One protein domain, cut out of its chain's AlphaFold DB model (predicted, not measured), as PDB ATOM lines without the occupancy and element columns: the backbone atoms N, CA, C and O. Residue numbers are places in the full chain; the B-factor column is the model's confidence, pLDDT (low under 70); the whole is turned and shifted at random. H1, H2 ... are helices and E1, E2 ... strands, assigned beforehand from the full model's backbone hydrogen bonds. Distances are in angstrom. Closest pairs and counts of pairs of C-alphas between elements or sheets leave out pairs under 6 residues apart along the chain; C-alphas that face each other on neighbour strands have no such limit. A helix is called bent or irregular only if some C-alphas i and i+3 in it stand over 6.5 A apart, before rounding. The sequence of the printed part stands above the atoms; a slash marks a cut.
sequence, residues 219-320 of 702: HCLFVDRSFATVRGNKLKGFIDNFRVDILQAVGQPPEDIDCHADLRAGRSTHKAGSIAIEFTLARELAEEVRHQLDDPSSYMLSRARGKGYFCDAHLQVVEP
ATOM      1  N   HIS A 219     -11.385  24.032 -23.315       91.12
ATOM      2  CA  HIS A 219     -10.518  24.660 -22.328       91.12
ATOM      3  C   HIS A 219      -9.310  23.777 -22.073       91.12
ATOM      4  O   HIS A 219      -9.396  22.563 -22.216       91.12
ATOM      5  N   CYS A 220      -8.201  24.383 -21.666       91.44
ATOM      6  CA  CYS A 220      -7.020  23.717 -21.147       91.44
ATOM      7  C   CYS A 220      -6.767  24.201 -19.721       91.44
ATOM      8  O   CYS A 220      -6.606  25.399 -19.478       91.44
ATOM      9  N   LEU A 221      -6.732  23.267 -18.778       92.12
ATOM     10  CA  LEU A 221      -6.259  23.506 -17.426       92.12
ATOM     11  C   LEU A 221      -4.782  23.115 -17.347       92.12
ATOM     12  O   LEU A 221      -4.439  21.930 -17.371       92.12
ATOM     13  N   PHE A 222      -3.917  24.114 -17.225       89.31
ATOM     14  CA  PHE A 222      -2.496  23.921 -16.971       89.31
ATOM     15  C   PHE A 222      -2.265  23.746 -15.481       89.31
ATOM     16  O   PHE A 222      -2.790  24.518 -14.690       89.31
ATOM     17  N   VAL A 223      -1.459  22.765 -15.091       89.06
ATOM     18  CA  VAL A 223      -1.038  22.555 -13.702       89.06
ATOM     19  C   VAL A 223       0.481  22.534 -13.671       89.06
ATOM     20  O   VAL A 223       1.080  21.703 -14.357       89.06
ATOM     21  N   ASP A 224       1.118  23.388 -12.857       84.81
ATOM     22  CA  ASP A 224       2.591  23.469 -12.762       84.81
ATOM     23  C   ASP A 224       3.210  22.283 -11.990       84.81
ATOM     24  O   ASP A 224       3.868  22.409 -10.955       84.81
ATOM     25  N   ARG A 225       2.961  21.071 -12.488       86.06
ATOM     26  CA  ARG A 225       3.462  19.798 -11.974       86.06
ATOM     27  C   ARG A 225       3.837  18.902 -13.133       86.06
ATOM     28  O   ARG A 225       3.142  18.852 -14.137       86.06
ATOM     29  N   SER A 226       4.904  18.125 -12.965       87.44
ATOM     30  CA  SER A 226       5.390  17.240 -14.024       87.44
ATOM     31  C   SER A 226       4.340  16.204 -14.442       87.44
ATOM     32  O   SER A 226       3.852  15.437 -13.606       87.44
ATOM     33  N   PHE A 227       4.090  16.083 -15.749       89.44
ATOM     34  CA  PHE A 227       3.227  15.054 -16.340       89.44
ATOM     35  C   PHE A 227       3.686  13.623 -16.012       89.44
ATOM     36  O   PHE A 227       2.890  12.683 -15.960       89.44
ATOM     37  N   ALA A 228       4.968  13.442 -15.672       87.50
ATOM     38  CA  ALA A 228       5.489  12.164 -15.194       87.50
ATOM     39  C   ALA A 228       4.777  11.644 -13.930       87.50
ATOM     40  O   ALA A 228       4.803  10.438 -13.672       87.50
ATOM     41  N   THR A 229       4.131  12.523 -13.158       87.00
ATOM     42  CA  THR A 229       3.374  12.158 -11.951       87.00
ATOM     43  C   THR A 229       2.045  11.461 -12.258       87.00
ATOM     44  O   THR A 229       1.603  10.631 -11.457       87.00
ATOM     45  N   VAL A 230       1.462  11.723 -13.434       87.62
ATOM     46  CA  VAL A 230       0.141  11.225 -13.851       87.62
ATOM     47  C   VAL A 230       0.188  10.279 -15.059       87.62
ATOM     48  O   VAL A 230      -0.814   9.645 -15.359       87.62
ATOM     49  N   ARG A 231       1.337  10.099 -15.726       87.69
ATOM     50  CA  ARG A 231       1.469   9.217 -16.907       87.69
ATOM     51  C   ARG A 231       1.318   7.712 -16.614       87.69
ATOM     52  O   ARG A 231       1.500   7.238 -15.490       87.69
ATOM     53  N   GLY A 232       1.085   6.929 -17.671       89.44
ATOM     54  CA  GLY A 232       1.010   5.463 -17.618       89.44
ATOM     55  C   GLY A 232      -0.253   4.969 -16.907       89.44
ATOM     56  O   GLY A 232      -1.330   5.531 -17.085       89.44
ATOM     57  N   ASN A 233      -0.130   3.948 -16.054       85.62
ATOM     58  CA  ASN A 233      -1.278   3.327 -15.369       85.62
ATOM     59  C   ASN A 233      -2.038   4.276 -14.417       85.62
ATOM     60  O   ASN A 233      -3.136   3.944 -13.975       85.62
ATOM     61  N   LYS A 234      -1.466   5.443 -14.083       88.62
ATOM     62  CA  LYS A 234      -2.072   6.446 -13.192       88.62
ATOM     63  C   LYS A 234      -3.003   7.424 -13.918       88.62
ATOM     64  O   LYS A 234      -3.845   8.031 -13.261       88.62
ATOM     65  N   LEU A 235      -2.887   7.540 -15.243       91.38
ATOM     66  CA  LEU A 235      -3.561   8.578 -16.028       91.38
ATOM     67  C   LEU A 235      -5.079   8.463 -15.941       91.38
ATOM     68  O   LEU A 235      -5.768   9.442 -15.679       91.38
ATOM     69  N   LYS A 236      -5.590   7.238 -16.069       91.81
ATOM     70  CA  LYS A 236      -7.026   6.967 -15.991       91.81
ATOM     71  C   LYS A 236      -7.621   7.399 -14.647       91.81
ATOM     72  O   LYS A 236      -8.606   8.121 -14.623       91.81
ATOM     73  N   GLY A 237      -6.982   7.025 -13.535       91.81
ATOM     74  CA  GLY A 237      -7.449   7.406 -12.197       91.81
ATOM     75  C   GLY A 237      -7.351   8.911 -11.931       91.81
ATOM     76  O   GLY A 237      -8.169   9.461 -11.200       91.81
ATOM     77  N   PHE A 238      -6.372   9.587 -12.538       93.25
ATOM     78  CA  PHE A 238      -6.271  11.042 -12.493       93.25
ATOM     79  C   PHE A 238      -7.430  11.716 -13.244       93.25
ATOM     80  O   PHE A 238      -8.105  12.559 -12.658       93.25
ATOM     81  N   ILE A 239      -7.718  11.291 -14.480       94.12
ATOM     82  CA  ILE A 239      -8.836  11.806 -15.290       94.12
ATOM     83  C   ILE A 239     -10.188  11.536 -14.612       94.12
ATOM     84  O   ILE A 239     -11.037  12.423 -14.562       94.12
ATOM     85  N   ASP A 240     -10.382  10.346 -14.036       93.94
ATOM     86  CA  ASP A 240     -11.622  10.001 -13.330       93.94
ATOM     87  C   ASP A 240     -11.844  10.901 -12.101       93.94
ATOM     88  O   ASP A 240     -12.958  11.368 -11.862       93.94
ATOM     89  N   ASN A 241     -10.784  11.193 -11.337       94.19
ATOM     90  CA  ASN A 241     -10.864  12.133 -10.219       94.19
ATOM     91  C   ASN A 241     -11.141  13.560 -10.695       94.19
ATOM     92  O   ASN A 241     -12.020  14.207 -10.137       94.19
ATOM     93  N   PHE A 242     -10.453  14.016 -11.745       95.38
ATOM     94  CA  PHE A 242     -10.682  15.329 -12.346       95.38
ATOM     95  C   PHE A 242     -12.142  15.500 -12.790       95.38
ATOM     96  O   PHE A 242     -12.790  16.475 -12.421       95.38
ATOM     97  N   ARG A 243     -12.705  14.511 -13.496       96.06
ATOM     98  CA  ARG A 243     -14.111  14.524 -13.927       96.06
ATOM     99  C   ARG A 243     -15.082  14.620 -12.747       96.06
ATOM    100  O   ARG A 243     -16.063  15.354 -12.834       96.06
ATOM    101  N   VAL A 244     -14.829  13.883 -11.663       96.06
ATOM    102  CA  VAL A 244     -15.656  13.942 -10.445       96.06
ATOM    103  C   VAL A 244     -15.539  15.302  -9.767       96.06
ATOM    104  O   VAL A 244     -16.554  15.844  -9.345       96.06
ATOM    105  N   ASP A 245     -14.330  15.850  -9.671       96.38
ATOM    106  CA  ASP A 245     -14.102  17.131  -9.010       96.38
ATOM    107  C   ASP A 245     -14.764  18.285  -9.774       96.38
ATOM    108  O   ASP A 245     -15.433  19.097  -9.144       96.38
ATOM    109  N   ILE A 246     -14.677  18.315 -11.111       96.19
ATOM    110  CA  ILE A 246     -15.395  19.312 -11.925       96.19
ATOM    111  C   ILE A 246     -16.912  19.133 -11.786       96.19
ATOM    112  O   ILE A 246     -17.611  20.102 -11.512       96.19
ATOM    113  N   LEU A 247     -17.434  17.901 -11.858       96.19
ATOM    114  CA  LEU A 247     -18.864  17.637 -11.641       96.19
ATOM    115  C   LEU A 247     -19.357  18.158 -10.282       96.19
ATOM    116  O   LEU A 247     -20.455  18.697 -10.191       96.19
ATOM    117  N   GLN A 248     -18.573  17.975  -9.220       95.50
ATOM    118  CA  GLN A 248     -18.930  18.456  -7.883       95.50
ATOM    119  C   GLN A 248     -18.779  19.972  -7.744       95.50
ATOM    120  O   GLN A 248     -19.547  20.582  -7.007       95.50
ATOM    121  N   ALA A 249     -17.811  20.568  -8.443       93.00
ATOM    122  CA  ALA A 249     -17.593  22.005  -8.454       93.00
ATOM    123  C   ALA A 249     -18.744  22.740  -9.152       93.00
ATOM    124  O   ALA A 249     -19.295  23.671  -8.575       93.00
ATOM    125  N   VAL A 250     -19.123  22.312 -10.361       94.81
ATOM    126  CA  VAL A 250     -19.998  23.108 -11.248       94.81
ATOM    127  C   VAL A 250     -21.298  22.407 -11.646       94.81
ATOM    128  O   VAL A 250     -22.101  22.951 -12.394       94.81
ATOM    129  N   GLY A 251     -21.546  21.191 -11.152       92.75
ATOM    130  CA  GLY A 251     -22.812  20.473 -11.345       92.75
ATOM    131  C   GLY A 251     -22.936  19.677 -12.651       92.75
ATOM    132  O   GLY A 251     -23.890  18.911 -12.796       92.75
ATOM    133  N   GLN A 252     -21.969  19.775 -13.569       93.62
ATOM    134  CA  GLN A 252     -21.922  18.999 -14.818       93.62
ATOM    135  C   GLN A 252     -20.506  18.453 -15.067       93.62
ATOM    136  O   GLN A 252     -19.531  19.143 -14.762       93.62
ATOM    137  N   PRO A 253     -20.345  17.217 -15.586       93.75
ATOM    138  CA  PRO A 253     -19.017  16.690 -15.863       93.75
ATOM    139  C   PRO A 253     -18.456  17.285 -17.168       93.75
ATOM    140  O   PRO A 253     -19.224  17.542 -18.094       93.75
ATOM    141  N   PRO A 254     -17.127  17.434 -17.282       94.38
ATOM    142  CA  PRO A 254     -16.490  17.855 -18.521       94.38
ATOM    143  C   PRO A 254     -16.483  16.725 -19.563       94.38
ATOM    144  O   PRO A 254     -16.369  15.531 -19.230       94.38
ATOM    145  N   GLU A 255     -16.587  17.120 -20.829       93.19
ATOM    146  CA  GLU A 255     -16.586  16.260 -22.019       93.19
ATOM    147  C   GLU A 255     -15.208  16.293 -22.711       93.19
ATOM    148  O   GLU A 255     -14.363  17.115 -22.366       93.19
ATOM    149  N   ASP A 256     -14.946  15.349 -23.623       92.12
ATOM    150  CA  ASP A 256     -13.730  15.292 -24.466       92.12
ATOM    151  C   ASP A 256     -12.397  15.524 -23.735       92.12
ATOM    152  O   ASP A 256     -11.518  16.244 -24.203       92.12
ATOM    153  N   ILE A 257     -12.257  14.909 -22.558       93.94
ATOM    154  CA  ILE A 257     -11.090  15.107 -21.698       93.94
ATOM    155  C   ILE A 257      -9.864  14.415 -22.306       93.94
ATOM    156  O   ILE A 257      -9.818  13.184 -22.371       93.94
ATOM    157  N   ASP A 258      -8.848  15.200 -22.645       92.81
ATOM    158  CA  ASP A 258      -7.502  14.745 -22.977       92.81
ATOM    159  C   ASP A 258      -6.488  15.287 -21.962       92.81
ATOM    160  O   ASP A 258      -6.644  16.374 -21.413       92.81
ATOM    161  N   CYS A 259      -5.448  14.515 -21.663       91.62
ATOM    162  CA  CYS A 259      -4.434  14.908 -20.692       91.62
ATOM    163  C   CYS A 259      -3.047  14.529 -21.197       91.62
ATOM    164  O   CYS A 259      -2.728  13.348 -21.367       91.62
ATOM    165  N   HIS A 260      -2.210  15.542 -21.401       90.94
ATOM    166  CA  HIS A 260      -0.900  15.408 -22.022       90.94
ATOM    167  C   HIS A 260       0.153  16.291 -21.335       90.94
ATOM    168  O   HIS A 260      -0.135  17.076 -20.428       90.94
ATOM    169  N   ALA A 261       1.415  16.109 -21.724       86.88
ATOM    170  CA  ALA A 261       2.505  16.970 -21.281       86.88
ATOM    171  C   ALA A 261       2.515  18.254 -22.117       86.88
ATOM    172  O   ALA A 261       2.468  18.160 -23.340       86.88
ATOM    173  N   ASP A 262       2.640  19.424 -21.489       78.00
ATOM    174  CA  ASP A 262       2.819  20.676 -22.229       78.00
ATOM    175  C   ASP A 262       4.159  20.649 -22.985       78.00
ATOM    176  O   ASP A 262       5.240  20.555 -22.387       78.00
ATOM    177  N   LEU A 263       4.069  20.689 -24.316       66.75
ATOM    178  CA  LEU A 263       5.200  20.659 -25.244       66.75
ATOM    179  C   LEU A 263       5.627  22.067 -25.695       66.75
ATOM    180  O   LEU A 263       6.620  22.197 -26.413       66.75
ATOM    181  N   ARG A 264       4.902  23.128 -25.308       61.09
ATOM    182  CA  ARG A 264       5.127  24.491 -25.811       61.09
ATOM    183  C   ARG A 264       6.269  25.185 -25.058       61.09
ATOM    184  O   ARG A 264       6.055  26.033 -24.197       61.09
ATOM    185  N   ALA A 265       7.511  24.862 -25.416       40.75
ATOM    186  CA  ALA A 265       8.675  25.626 -24.970       40.75
ATOM    187  C   ALA A 265       8.623  27.067 -25.529       40.75
ATOM    188  O   ALA A 265       8.616  27.263 -26.743       40.75
ATOM    189  N   GLY A 266       8.598  28.077 -24.651       42.78
ATOM    190  CA  GLY A 266       8.878  29.474 -25.020       42.78
ATOM    191  C   GLY A 266       7.686  30.421 -25.221       42.78
ATOM    192  O   GLY A 266       7.915  31.559 -25.619       42.78
ATOM    193  N   ARG A 267       6.438  30.015 -24.939       42.31
ATOM    194  CA  ARG A 267       5.274  30.939 -24.911       42.31
ATOM    195  C   ARG A 267       4.384  30.841 -23.669       42.31
ATOM    196  O   ARG A 267       3.530  31.704 -23.499       42.31
ATOM    197  N   SER A 268       4.557  29.830 -22.814       48.25
ATOM    198  CA  SER A 268       3.778  29.693 -21.577       48.25
ATOM    199  C   SER A 268       4.608  30.108 -20.360       48.25
ATOM    200  O   SER A 268       5.830  29.958 -20.332       48.25
ATOM    201  N   THR A 269       3.942  30.629 -19.331       52.94
ATOM    202  CA  THR A 269       4.518  30.913 -18.005       52.94
ATOM    203  C   THR A 269       4.872  29.643 -17.218       52.94
ATOM    204  O   THR A 269       5.292  29.736 -16.065       52.94
ATOM    205  N   HIS A 270       4.688  28.454 -17.804       59.41
ATOM    206  CA  HIS A 270       4.764  27.163 -17.127       59.41
ATOM    207  C   HIS A 270       6.000  26.363 -17.550       59.41
ATOM    208  O   HIS A 270       6.587  26.568 -18.613       59.41
ATOM    209  N   LYS A 271       6.427  25.425 -16.698       63.97
ATOM    210  CA  LYS A 271       7.570  24.556 -17.004       63.97
ATOM    211  C   LYS A 271       7.212  23.566 -18.115       63.97
ATOM    212  O   LYS A 271       6.183  22.900 -18.056       63.97
ATOM    213  N   ALA A 272       8.102  23.406 -19.095       68.88
ATOM    214  CA  ALA A 272       7.962  22.374 -20.122       68.88
ATOM    215  C   ALA A 272       7.824  20.978 -19.481       68.88
ATOM    216  O   ALA A 272       8.569  20.625 -18.560       68.88
ATOM    217  N   GLY A 273       6.869  20.179 -19.964       76.75
ATOM    218  CA  GLY A 273       6.538  18.876 -19.383       76.75
ATOM    219  C   GLY A 273       5.575  18.922 -18.189       76.75
ATOM    220  O   GLY A 273       5.425  17.901 -17.503       76.75
ATOM    221  N   SER A 274       4.939  20.069 -17.931       86.19
ATOM    222  CA  SER A 274       3.828  20.211 -16.982       86.19
ATOM    223  C   SER A 274       2.542  19.534 -17.479       86.19
ATOM    224  O   SER A 274       2.444  19.157 -18.646       86.19
ATOM    225  N   ILE A 275       1.578  19.301 -16.585       90.25
ATOM    226  CA  ILE A 275       0.295  18.664 -16.922       90.25
ATOM    227  C   ILE A 275      -0.602  19.686 -17.629       90.25
ATOM    228  O   ILE A 275      -0.857  20.758 -17.084       90.25
ATOM    229  N   ALA A 276      -1.121  19.318 -18.799       91.56
ATOM    230  CA  ALA A 276      -2.170  20.034 -19.514       91.56
ATOM    231  C   ALA A 276      -3.397  19.119 -19.635       91.56
ATOM    232  O   ALA A 276      -3.268  17.975 -20.078       91.56
ATOM    233  N   ILE A 277      -4.563  19.596 -19.195       93.50
ATOM    234  CA  ILE A 277      -5.835  18.870 -19.296       93.50
ATOM    235  C   ILE A 277      -6.755  19.660 -20.211       93.50
ATOM    236  O   ILE A 277      -7.262  20.705 -19.810       93.50
ATOM    237  N   GLU A 278      -6.990  19.157 -21.413       94.00
ATOM    238  CA  GLU A 278      -7.937  19.747 -22.348       94.00
ATOM    239  C   GLU A 278      -9.306  19.091 -22.203       94.00
ATOM    240  O   GLU A 278      -9.391  17.880 -22.025       94.00
ATOM    241  N   PHE A 279     -10.379  19.873 -22.226       94.25
ATOM    242  CA  PHE A 279     -11.741  19.367 -22.073       94.25
ATOM    243  C   PHE A 279     -12.773  20.361 -22.603       94.25
ATOM    244  O   PHE A 279     -12.528  21.565 -22.655       94.25
ATOM    245  N   THR A 280     -13.952  19.862 -22.948       92.19
ATOM    246  CA  THR A 280     -15.097  20.666 -23.379       92.19
ATOM    247  C   THR A 280     -16.028  20.908 -22.195       92.19
ATOM    248  O   THR A 280     -16.375  19.980 -21.455       92.19
ATOM    249  N   LEU A 281     -16.435  22.161 -21.993       91.31
ATOM    250  CA  LEU A 281     -17.370  22.536 -20.934       91.31
ATOM    251  C   LEU A 281     -18.182  23.766 -21.356       91.31
ATOM    252  O   LEU A 281     -17.657  24.664 -22.017       91.31
ATOM    253  N   ALA A 282     -19.457  23.809 -20.959       89.88
ATOM    254  CA  ALA A 282     -20.312  24.969 -21.192       89.88
ATOM    255  C   ALA A 282     -19.701  26.234 -20.569       89.88
ATOM    256  O   ALA A 282     -19.118  26.181 -19.482       89.88
ATOM    257  N   ARG A 283     -19.860  27.372 -21.252       81.56
ATOM    258  CA  ARG A 283     -19.249  28.659 -20.875       81.56
ATOM    259  C   ARG A 283     -19.459  29.030 -19.404       81.56
ATOM    260  O   ARG A 283     -18.483  29.253 -18.695       81.56
ATOM    261  N   GLU A 284     -20.713  29.056 -18.962       87.38
ATOM    262  CA  GLU A 284     -21.100  29.456 -17.598       87.38
ATOM    263  C   GLU A 284     -20.401  28.592 -16.540       87.38
ATOM    264  O   GLU A 284     -19.964  29.070 -15.496       87.38
ATOM    265  N   LEU A 285     -20.217  27.310 -16.851       92.69
ATOM    266  CA  LEU A 285     -19.574  26.359 -15.959       92.69
ATOM    267  C   LEU A 285     -18.051  26.512 -15.955       92.69
ATOM    268  O   LEU A 285     -17.426  26.342 -14.916       92.69
ATOM    269  N   ALA A 286     -17.431  26.850 -17.086       89.19
ATOM    270  CA  ALA A 286     -15.995  27.121 -17.145       89.19
ATOM    271  C   ALA A 286     -15.610  28.420 -16.413       89.19
ATOM    272  O   ALA A 286     -14.543  28.490 -15.799       89.19
ATOM    273  N   GLU A 287     -16.475  29.436 -16.446       87.62
ATOM    274  CA  GLU A 287     -16.317  30.653 -15.640       87.62
ATOM    275  C   GLU A 287     -16.418  30.346 -14.142       87.62
ATOM    276  O   GLU A 287     -15.570  30.801 -13.375       87.62
ATOM    277  N   GLU A 288     -17.357  29.488 -13.740       93.00
ATOM    278  CA  GLU A 288     -17.443  28.998 -12.362       93.00
ATOM    279  C   GLU A 288     -16.196  28.190 -11.956       93.00
ATOM    280  O   GLU A 288     -15.664  28.391 -10.866       93.00
ATOM    281  N   VAL A 289     -15.647  27.336 -12.835       91.94
ATOM    282  CA  VAL A 289     -14.358  26.659 -12.573       91.94
ATOM    283  C   VAL A 289     -13.254  27.687 -12.316       91.94
ATOM    284  O   VAL A 289     -12.491  27.531 -11.364       91.94
ATOM    285  N   ARG A 290     -13.160  28.748 -13.130       90.56
ATOM    286  CA  ARG A 290     -12.165  29.814 -12.927       90.56
ATOM    287  C   ARG A 290     -12.375  30.520 -11.586       90.56
ATOM    288  O   ARG A 290     -11.417  30.662 -10.836       90.56
ATOM    289  N   HIS A 291     -13.616  30.860 -11.238       88.50
ATOM    290  CA  HIS A 291     -13.936  31.470  -9.947       88.50
ATOM    291  C   HIS A 291     -13.531  30.577  -8.764       88.50
ATOM    292  O   HIS A 291     -12.954  31.058  -7.791       88.50
ATOM    293  N   GLN A 292     -13.744  29.262  -8.866       92.12
ATOM    294  CA  GLN A 292     -13.305  28.323  -7.834       92.12
ATOM    295  C   GLN A 292     -11.785  28.181  -7.738       92.12
ATOM    296  O   GLN A 292     -11.280  27.900  -6.654       92.12
ATOM    297  N   LEU A 293     -11.039  28.367  -8.826       88.19
ATOM    298  CA  LEU A 293      -9.575  28.405  -8.771       88.19
ATOM    299  C   LEU A 293      -9.052  29.701  -8.129       88.19
ATOM    300  O   LEU A 293      -7.986  29.678  -7.518       88.19
ATOM    301  N   ASP A 294      -9.811  30.795  -8.218       84.06
ATOM    302  CA  ASP A 294      -9.435  32.097  -7.659       84.06
ATOM    303  C   ASP A 294      -9.834  32.262  -6.176       84.06
ATOM    304  O   ASP A 294      -9.209  33.046  -5.458       84.06
ATOM    305  N   ASP A 295     -10.841  31.524  -5.687       83.62
ATOM    306  CA  ASP A 295     -11.281  31.544  -4.283       83.62
ATOM    307  C   ASP A 295     -10.630  30.417  -3.446       83.62
ATOM    308  O   ASP A 295     -11.003  29.247  -3.578       83.62
ATOM    309  N   PRO A 296      -9.732  30.734  -2.488       85.50
ATOM    310  CA  PRO A 296      -9.094  29.741  -1.617       85.50
ATOM    311  C   PRO A 296     -10.061  28.907  -0.766       85.50
ATOM    312  O   PRO A 296      -9.683  27.846  -0.261       85.50
ATOM    313  N   SER A 297     -11.287  29.392  -0.550       86.31
ATOM    314  CA  SER A 297     -12.320  28.713   0.234       86.31
ATOM    315  C   SER A 297     -13.219  27.786  -0.595       86.31
ATOM    316  O   SER A 297     -14.017  27.033  -0.024       86.31
ATOM    317  N   SER A 298     -13.045  27.778  -1.921       91.25
ATOM    318  CA  SER A 298     -13.853  27.011  -2.868       91.25
ATOM    319  C   SER A 298     -13.758  25.498  -2.662       91.25
ATOM    320  O   SER A 298     -12.843  24.968  -2.018       91.25
ATOM    321  N   TYR A 299     -14.692  24.751  -3.259       94.56
ATOM    322  CA  TYR A 299     -14.643  23.289  -3.252       94.56
ATOM    323  C   TYR A 299     -13.351  22.752  -3.891       94.56
ATOM    324  O   TYR A 299     -12.712  21.871  -3.299       94.56
ATOM    325  N   MET A 300     -12.943  23.299  -5.044       91.44
ATOM    326  CA  MET A 300     -11.746  22.858  -5.772       91.44
ATOM    327  C   MET A 300     -10.468  22.983  -4.936       91.44
ATOM    328  O   MET A 300      -9.649  22.062  -4.939       91.44
ATOM    329  N   LEU A 301     -10.318  24.056  -4.156       89.50
ATOM    330  CA  LEU A 301      -9.113  24.276  -3.349       89.50
ATOM    331  C   LEU A 301      -9.188  23.675  -1.934       89.50
ATOM    332  O   LEU A 301      -8.152  23.406  -1.319       89.50
ATOM    333  N   SER A 302     -10.384  23.361  -1.422       89.75
ATOM    334  CA  SER A 302     -10.554  22.852  -0.050       89.75
ATOM    335  C   SER A 302     -10.856  21.347   0.052       89.75
ATOM    336  O   SER A 302     -10.288  20.649   0.907       89.75
ATOM    337  N   ARG A 303     -11.748  20.823  -0.801       91.75
ATOM    338  CA  ARG A 303     -12.410  19.512  -0.626       91.75
ATOM    339  C   ARG A 303     -12.258  18.556  -1.806       91.75
ATOM    340  O   ARG A 303     -12.482  17.361  -1.613       91.75
ATOM    341  N   ALA A 304     -11.877  19.045  -2.983       91.75
ATOM    342  CA  ALA A 304     -11.687  18.211  -4.163       91.75
ATOM    343  C   ALA A 304     -10.613  17.130  -3.956       91.75
ATOM    344  O   ALA A 304      -9.633  17.310  -3.223       91.75
ATOM    345  N   ARG A 305     -10.773  15.995  -4.642       90.81
ATOM    346  CA  ARG A 305      -9.820  14.874  -4.599       90.81
ATOM    347  C   ARG A 305      -8.471  15.279  -5.193       90.81
ATOM    348  O   ARG A 305      -7.424  14.872  -4.694       90.81
ATOM    349  N   GLY A 306      -8.510  16.115  -6.223       84.56
ATOM    350  CA  GLY A 306      -7.385  16.719  -6.916       84.56
ATOM    351  C   GLY A 306      -6.903  18.045  -6.331       84.56
ATOM    352  O   GLY A 306      -6.060  18.665  -6.967       84.56
ATOM    353  N   LYS A 307      -7.350  18.484  -5.140       85.88
ATOM    354  CA  LYS A 307      -7.011  19.814  -4.574       85.88
ATOM    355  C   LYS A 307      -5.525  20.177  -4.620       85.88
ATOM    356  O   LYS A 307      -5.168  21.316  -4.879       85.88
ATOM    357  N   GLY A 308      -4.647  19.189  -4.422       83.62
ATOM    358  CA  GLY A 308      -3.202  19.398  -4.484       83.62
ATOM    359  C   GLY A 308      -2.706  19.819  -5.870       83.62
ATOM    360  O   GLY A 308      -1.665  20.444  -5.948       83.62
ATOM    361  N   TYR A 309      -3.421  19.480  -6.941       86.81
ATOM    362  CA  TYR A 309      -3.135  19.918  -8.308       86.81
ATOM    363  C   TYR A 309      -3.781  21.274  -8.622       86.81
ATOM    364  O   TYR A 309      -3.197  22.049  -9.365       86.81
ATOM    365  N   PHE A 310      -4.947  21.584  -8.045       88.44
ATOM    366  CA  PHE A 310      -5.690  22.810  -8.358       88.44
ATOM    367  C   PHE A 310      -5.079  24.090  -7.778       88.44
ATOM    368  O   PHE A 310      -5.229  25.138  -8.392       88.44
ATOM    369  N   CYS A 311      -4.333  24.015  -6.668       80.38
ATOM    370  CA  CYS A 311      -3.653  25.190  -6.101       80.38
ATOM    371  C   CYS A 311      -2.665  25.863  -7.069       80.38
ATOM    372  O   CYS A 311      -2.386  27.047  -6.920       80.38
ATOM    373  N   ASP A 312      -2.133  25.100  -8.026       80.31
ATOM    374  CA  ASP A 312      -1.125  25.548  -8.991       80.31
ATOM    375  C   ASP A 312      -1.698  25.574 -10.425       80.31
ATOM    376  O   ASP A 312      -0.942  25.465 -11.397       80.31
ATOM    377  N   ALA A 313      -3.031  25.607 -10.562       86.12
ATOM    378  CA  ALA A 313      -3.712  25.418 -11.836       86.12
ATOM    379  C   ALA A 313      -4.207  26.728 -12.463       86.12
ATOM    380  O   ALA A 313      -4.711  27.606 -11.770       86.12
ATOM    381  N   HIS A 314      -4.127  26.830 -13.790       86.44
ATOM    382  CA  HIS A 314      -4.636  27.962 -14.560       86.44
ATOM    383  C   HIS A 314      -5.473  27.481 -15.749       86.44
ATOM    384  O   HIS A 314      -5.019  26.676 -16.561       86.44
ATOM    385  N   LEU A 315      -6.711  27.974 -15.842       88.25
ATOM    386  CA  LEU A 315      -7.636  27.671 -16.933       88.25
ATOM    387  C   LEU A 315      -7.520  28.676 -18.094       88.25
ATOM    388  O   LEU A 315      -7.739  29.877 -17.899       88.25
ATOM    389  N   GLN A 316      -7.302  28.173 -19.310       86.94
ATOM    390  CA  GLN A 316      -7.273  28.926 -20.570       86.94
ATOM    391  C   GLN A 316      -8.219  28.290 -21.606       86.94
ATOM    392  O   GLN A 316      -8.484  27.098 -21.541       86.94
ATOM    393  N   VAL A 317      -8.731  29.058 -22.571       83.31
ATOM    394  CA  VAL A 317      -9.486  28.518 -23.722       83.31
ATOM    395  C   VAL A 317      -8.505  27.985 -24.776       83.31
ATOM    396  O   VAL A 317      -7.506  28.642 -25.072       83.31
ATOM    397  N   VAL A 318      -8.776  26.806 -25.335       83.12
ATOM    398  CA  VAL A 318      -8.025  26.225 -26.460       83.12
ATOM    399  C   VAL A 318      -8.644  26.731 -27.756       83.12
ATOM    400  O   VAL A 318      -9.846  26.571 -27.935       83.12
ATOM    401  N   GLU A 319      -7.831  27.315 -28.642       80.38
ATOM    402  CA  GLU A 319      -8.269  27.850 -29.946       80.38
ATOM    403  C   GLU A 319      -9.473  28.805 -29.815       80.38
ATOM    404  O   GLU A 319     -10.595  28.476 -30.214       80.38
ATOM    405  N   PRO A 320      -9.267  29.993 -29.215       86.00
ATOM    406  CA  PRO A 320     -10.334  30.961 -28.996       86.00
ATOM    407  C   PRO A 320     -11.088  31.306 -30.286       86.00
ATOM    408  O   PRO A 320     -10.515  31.326 -31.379       86.00
TER     409      PRO A 320
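What this domain is: This is residues 219 to 320 of the 702 residues of the protein "Hypothetical protein" of Pyrodinium bahamense (UniProt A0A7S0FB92). A twisted four-stranded sheet has one face covered by two helices, H1 slantwise over the E2 and E3 side and H2 along the E1 and E4 side, while the short H3 touches both helices and no named helix lies on the other face. The loop of residues 262 to 273 joins the hairpin E2 and E3 and swings away from the body. The printed part has 102 residues, with four named helices and four named strands in the order E1 H1 E2 E3 H2 H3 H4 E4. The sheet runs E2 E3 E1 E4, antiparallel throughout, and the class is mixed, helices and strands. The whole is compact and rounded, with a radius of gyration of the C-alphas of 12.7 A and spans of 33 by 31 by 26 A.

Where its parts are: E1, residues 219 to 226, begins at C-alpha 219 (-10.518, 24.660, -22.328), measures 19.4 A and bends by 55 degrees at residue 223. H1, residues 232 to 250, measures 28.2 A and ends at C-alpha 250 (-19.998, 23.108, -11.248); it is only just irregular, with C-alphas 233 and 236 6.8 A apart. E2, residues 255 to 261, measures 19.1 A, and E3, residues 274 to 280, 20.0 A. H2, residues 283 to 294, measures 16.8 A. H3, residues 299 to 302, and H4, residues 307 to 310, are short. E4, residues 313 to 317, measures 13.6 A and ends at C-alpha 317 (-9.486, 28.518, -23.722).

How they stand to each other: The sheet is twisted, its C-alphas up to 4.5 A off the best plane. N 258 and O 278 of E2 and E3 are 2.8 A apart, N 221 and O 277 of E1 and E3 2.8 A, and N 220 and O 316 of E1 and E4 2.7 A, within hydrogen-bond range. E1, H1 and E2 form a split strand-helix-strand unit, two strands running the same way with E3 between them, and its crossover is right-handed. H1 and H2 on one face make two layers with the sheet, at heights over the sheet of 9.8 A and 9.5 A. H1 touches H2 with residues 246 to 250 alone, about perpendicular at 78 degrees; the closest C-alphas, of Val 250 and Leu 285, are 5.7 A apart. H4, on the same face, is over none of the strands, but only just, with 2 of its C-alphas falling on E4. Every O i to N i+4 pair is within hydrogen-bond range in H2, against 13 of 15 in H1; H3 and H4 are too short for such a pair.

The domain as a whole: The C-alphas of Gly 251 and Gly 266, the two farthest apart, are 35.7 A apart. The printed part has no cut. The link from E2 to E3 is long; the other links are tight. The mean pLDDT of the printed part is 86.2, and residues 263 to 272 are under 70.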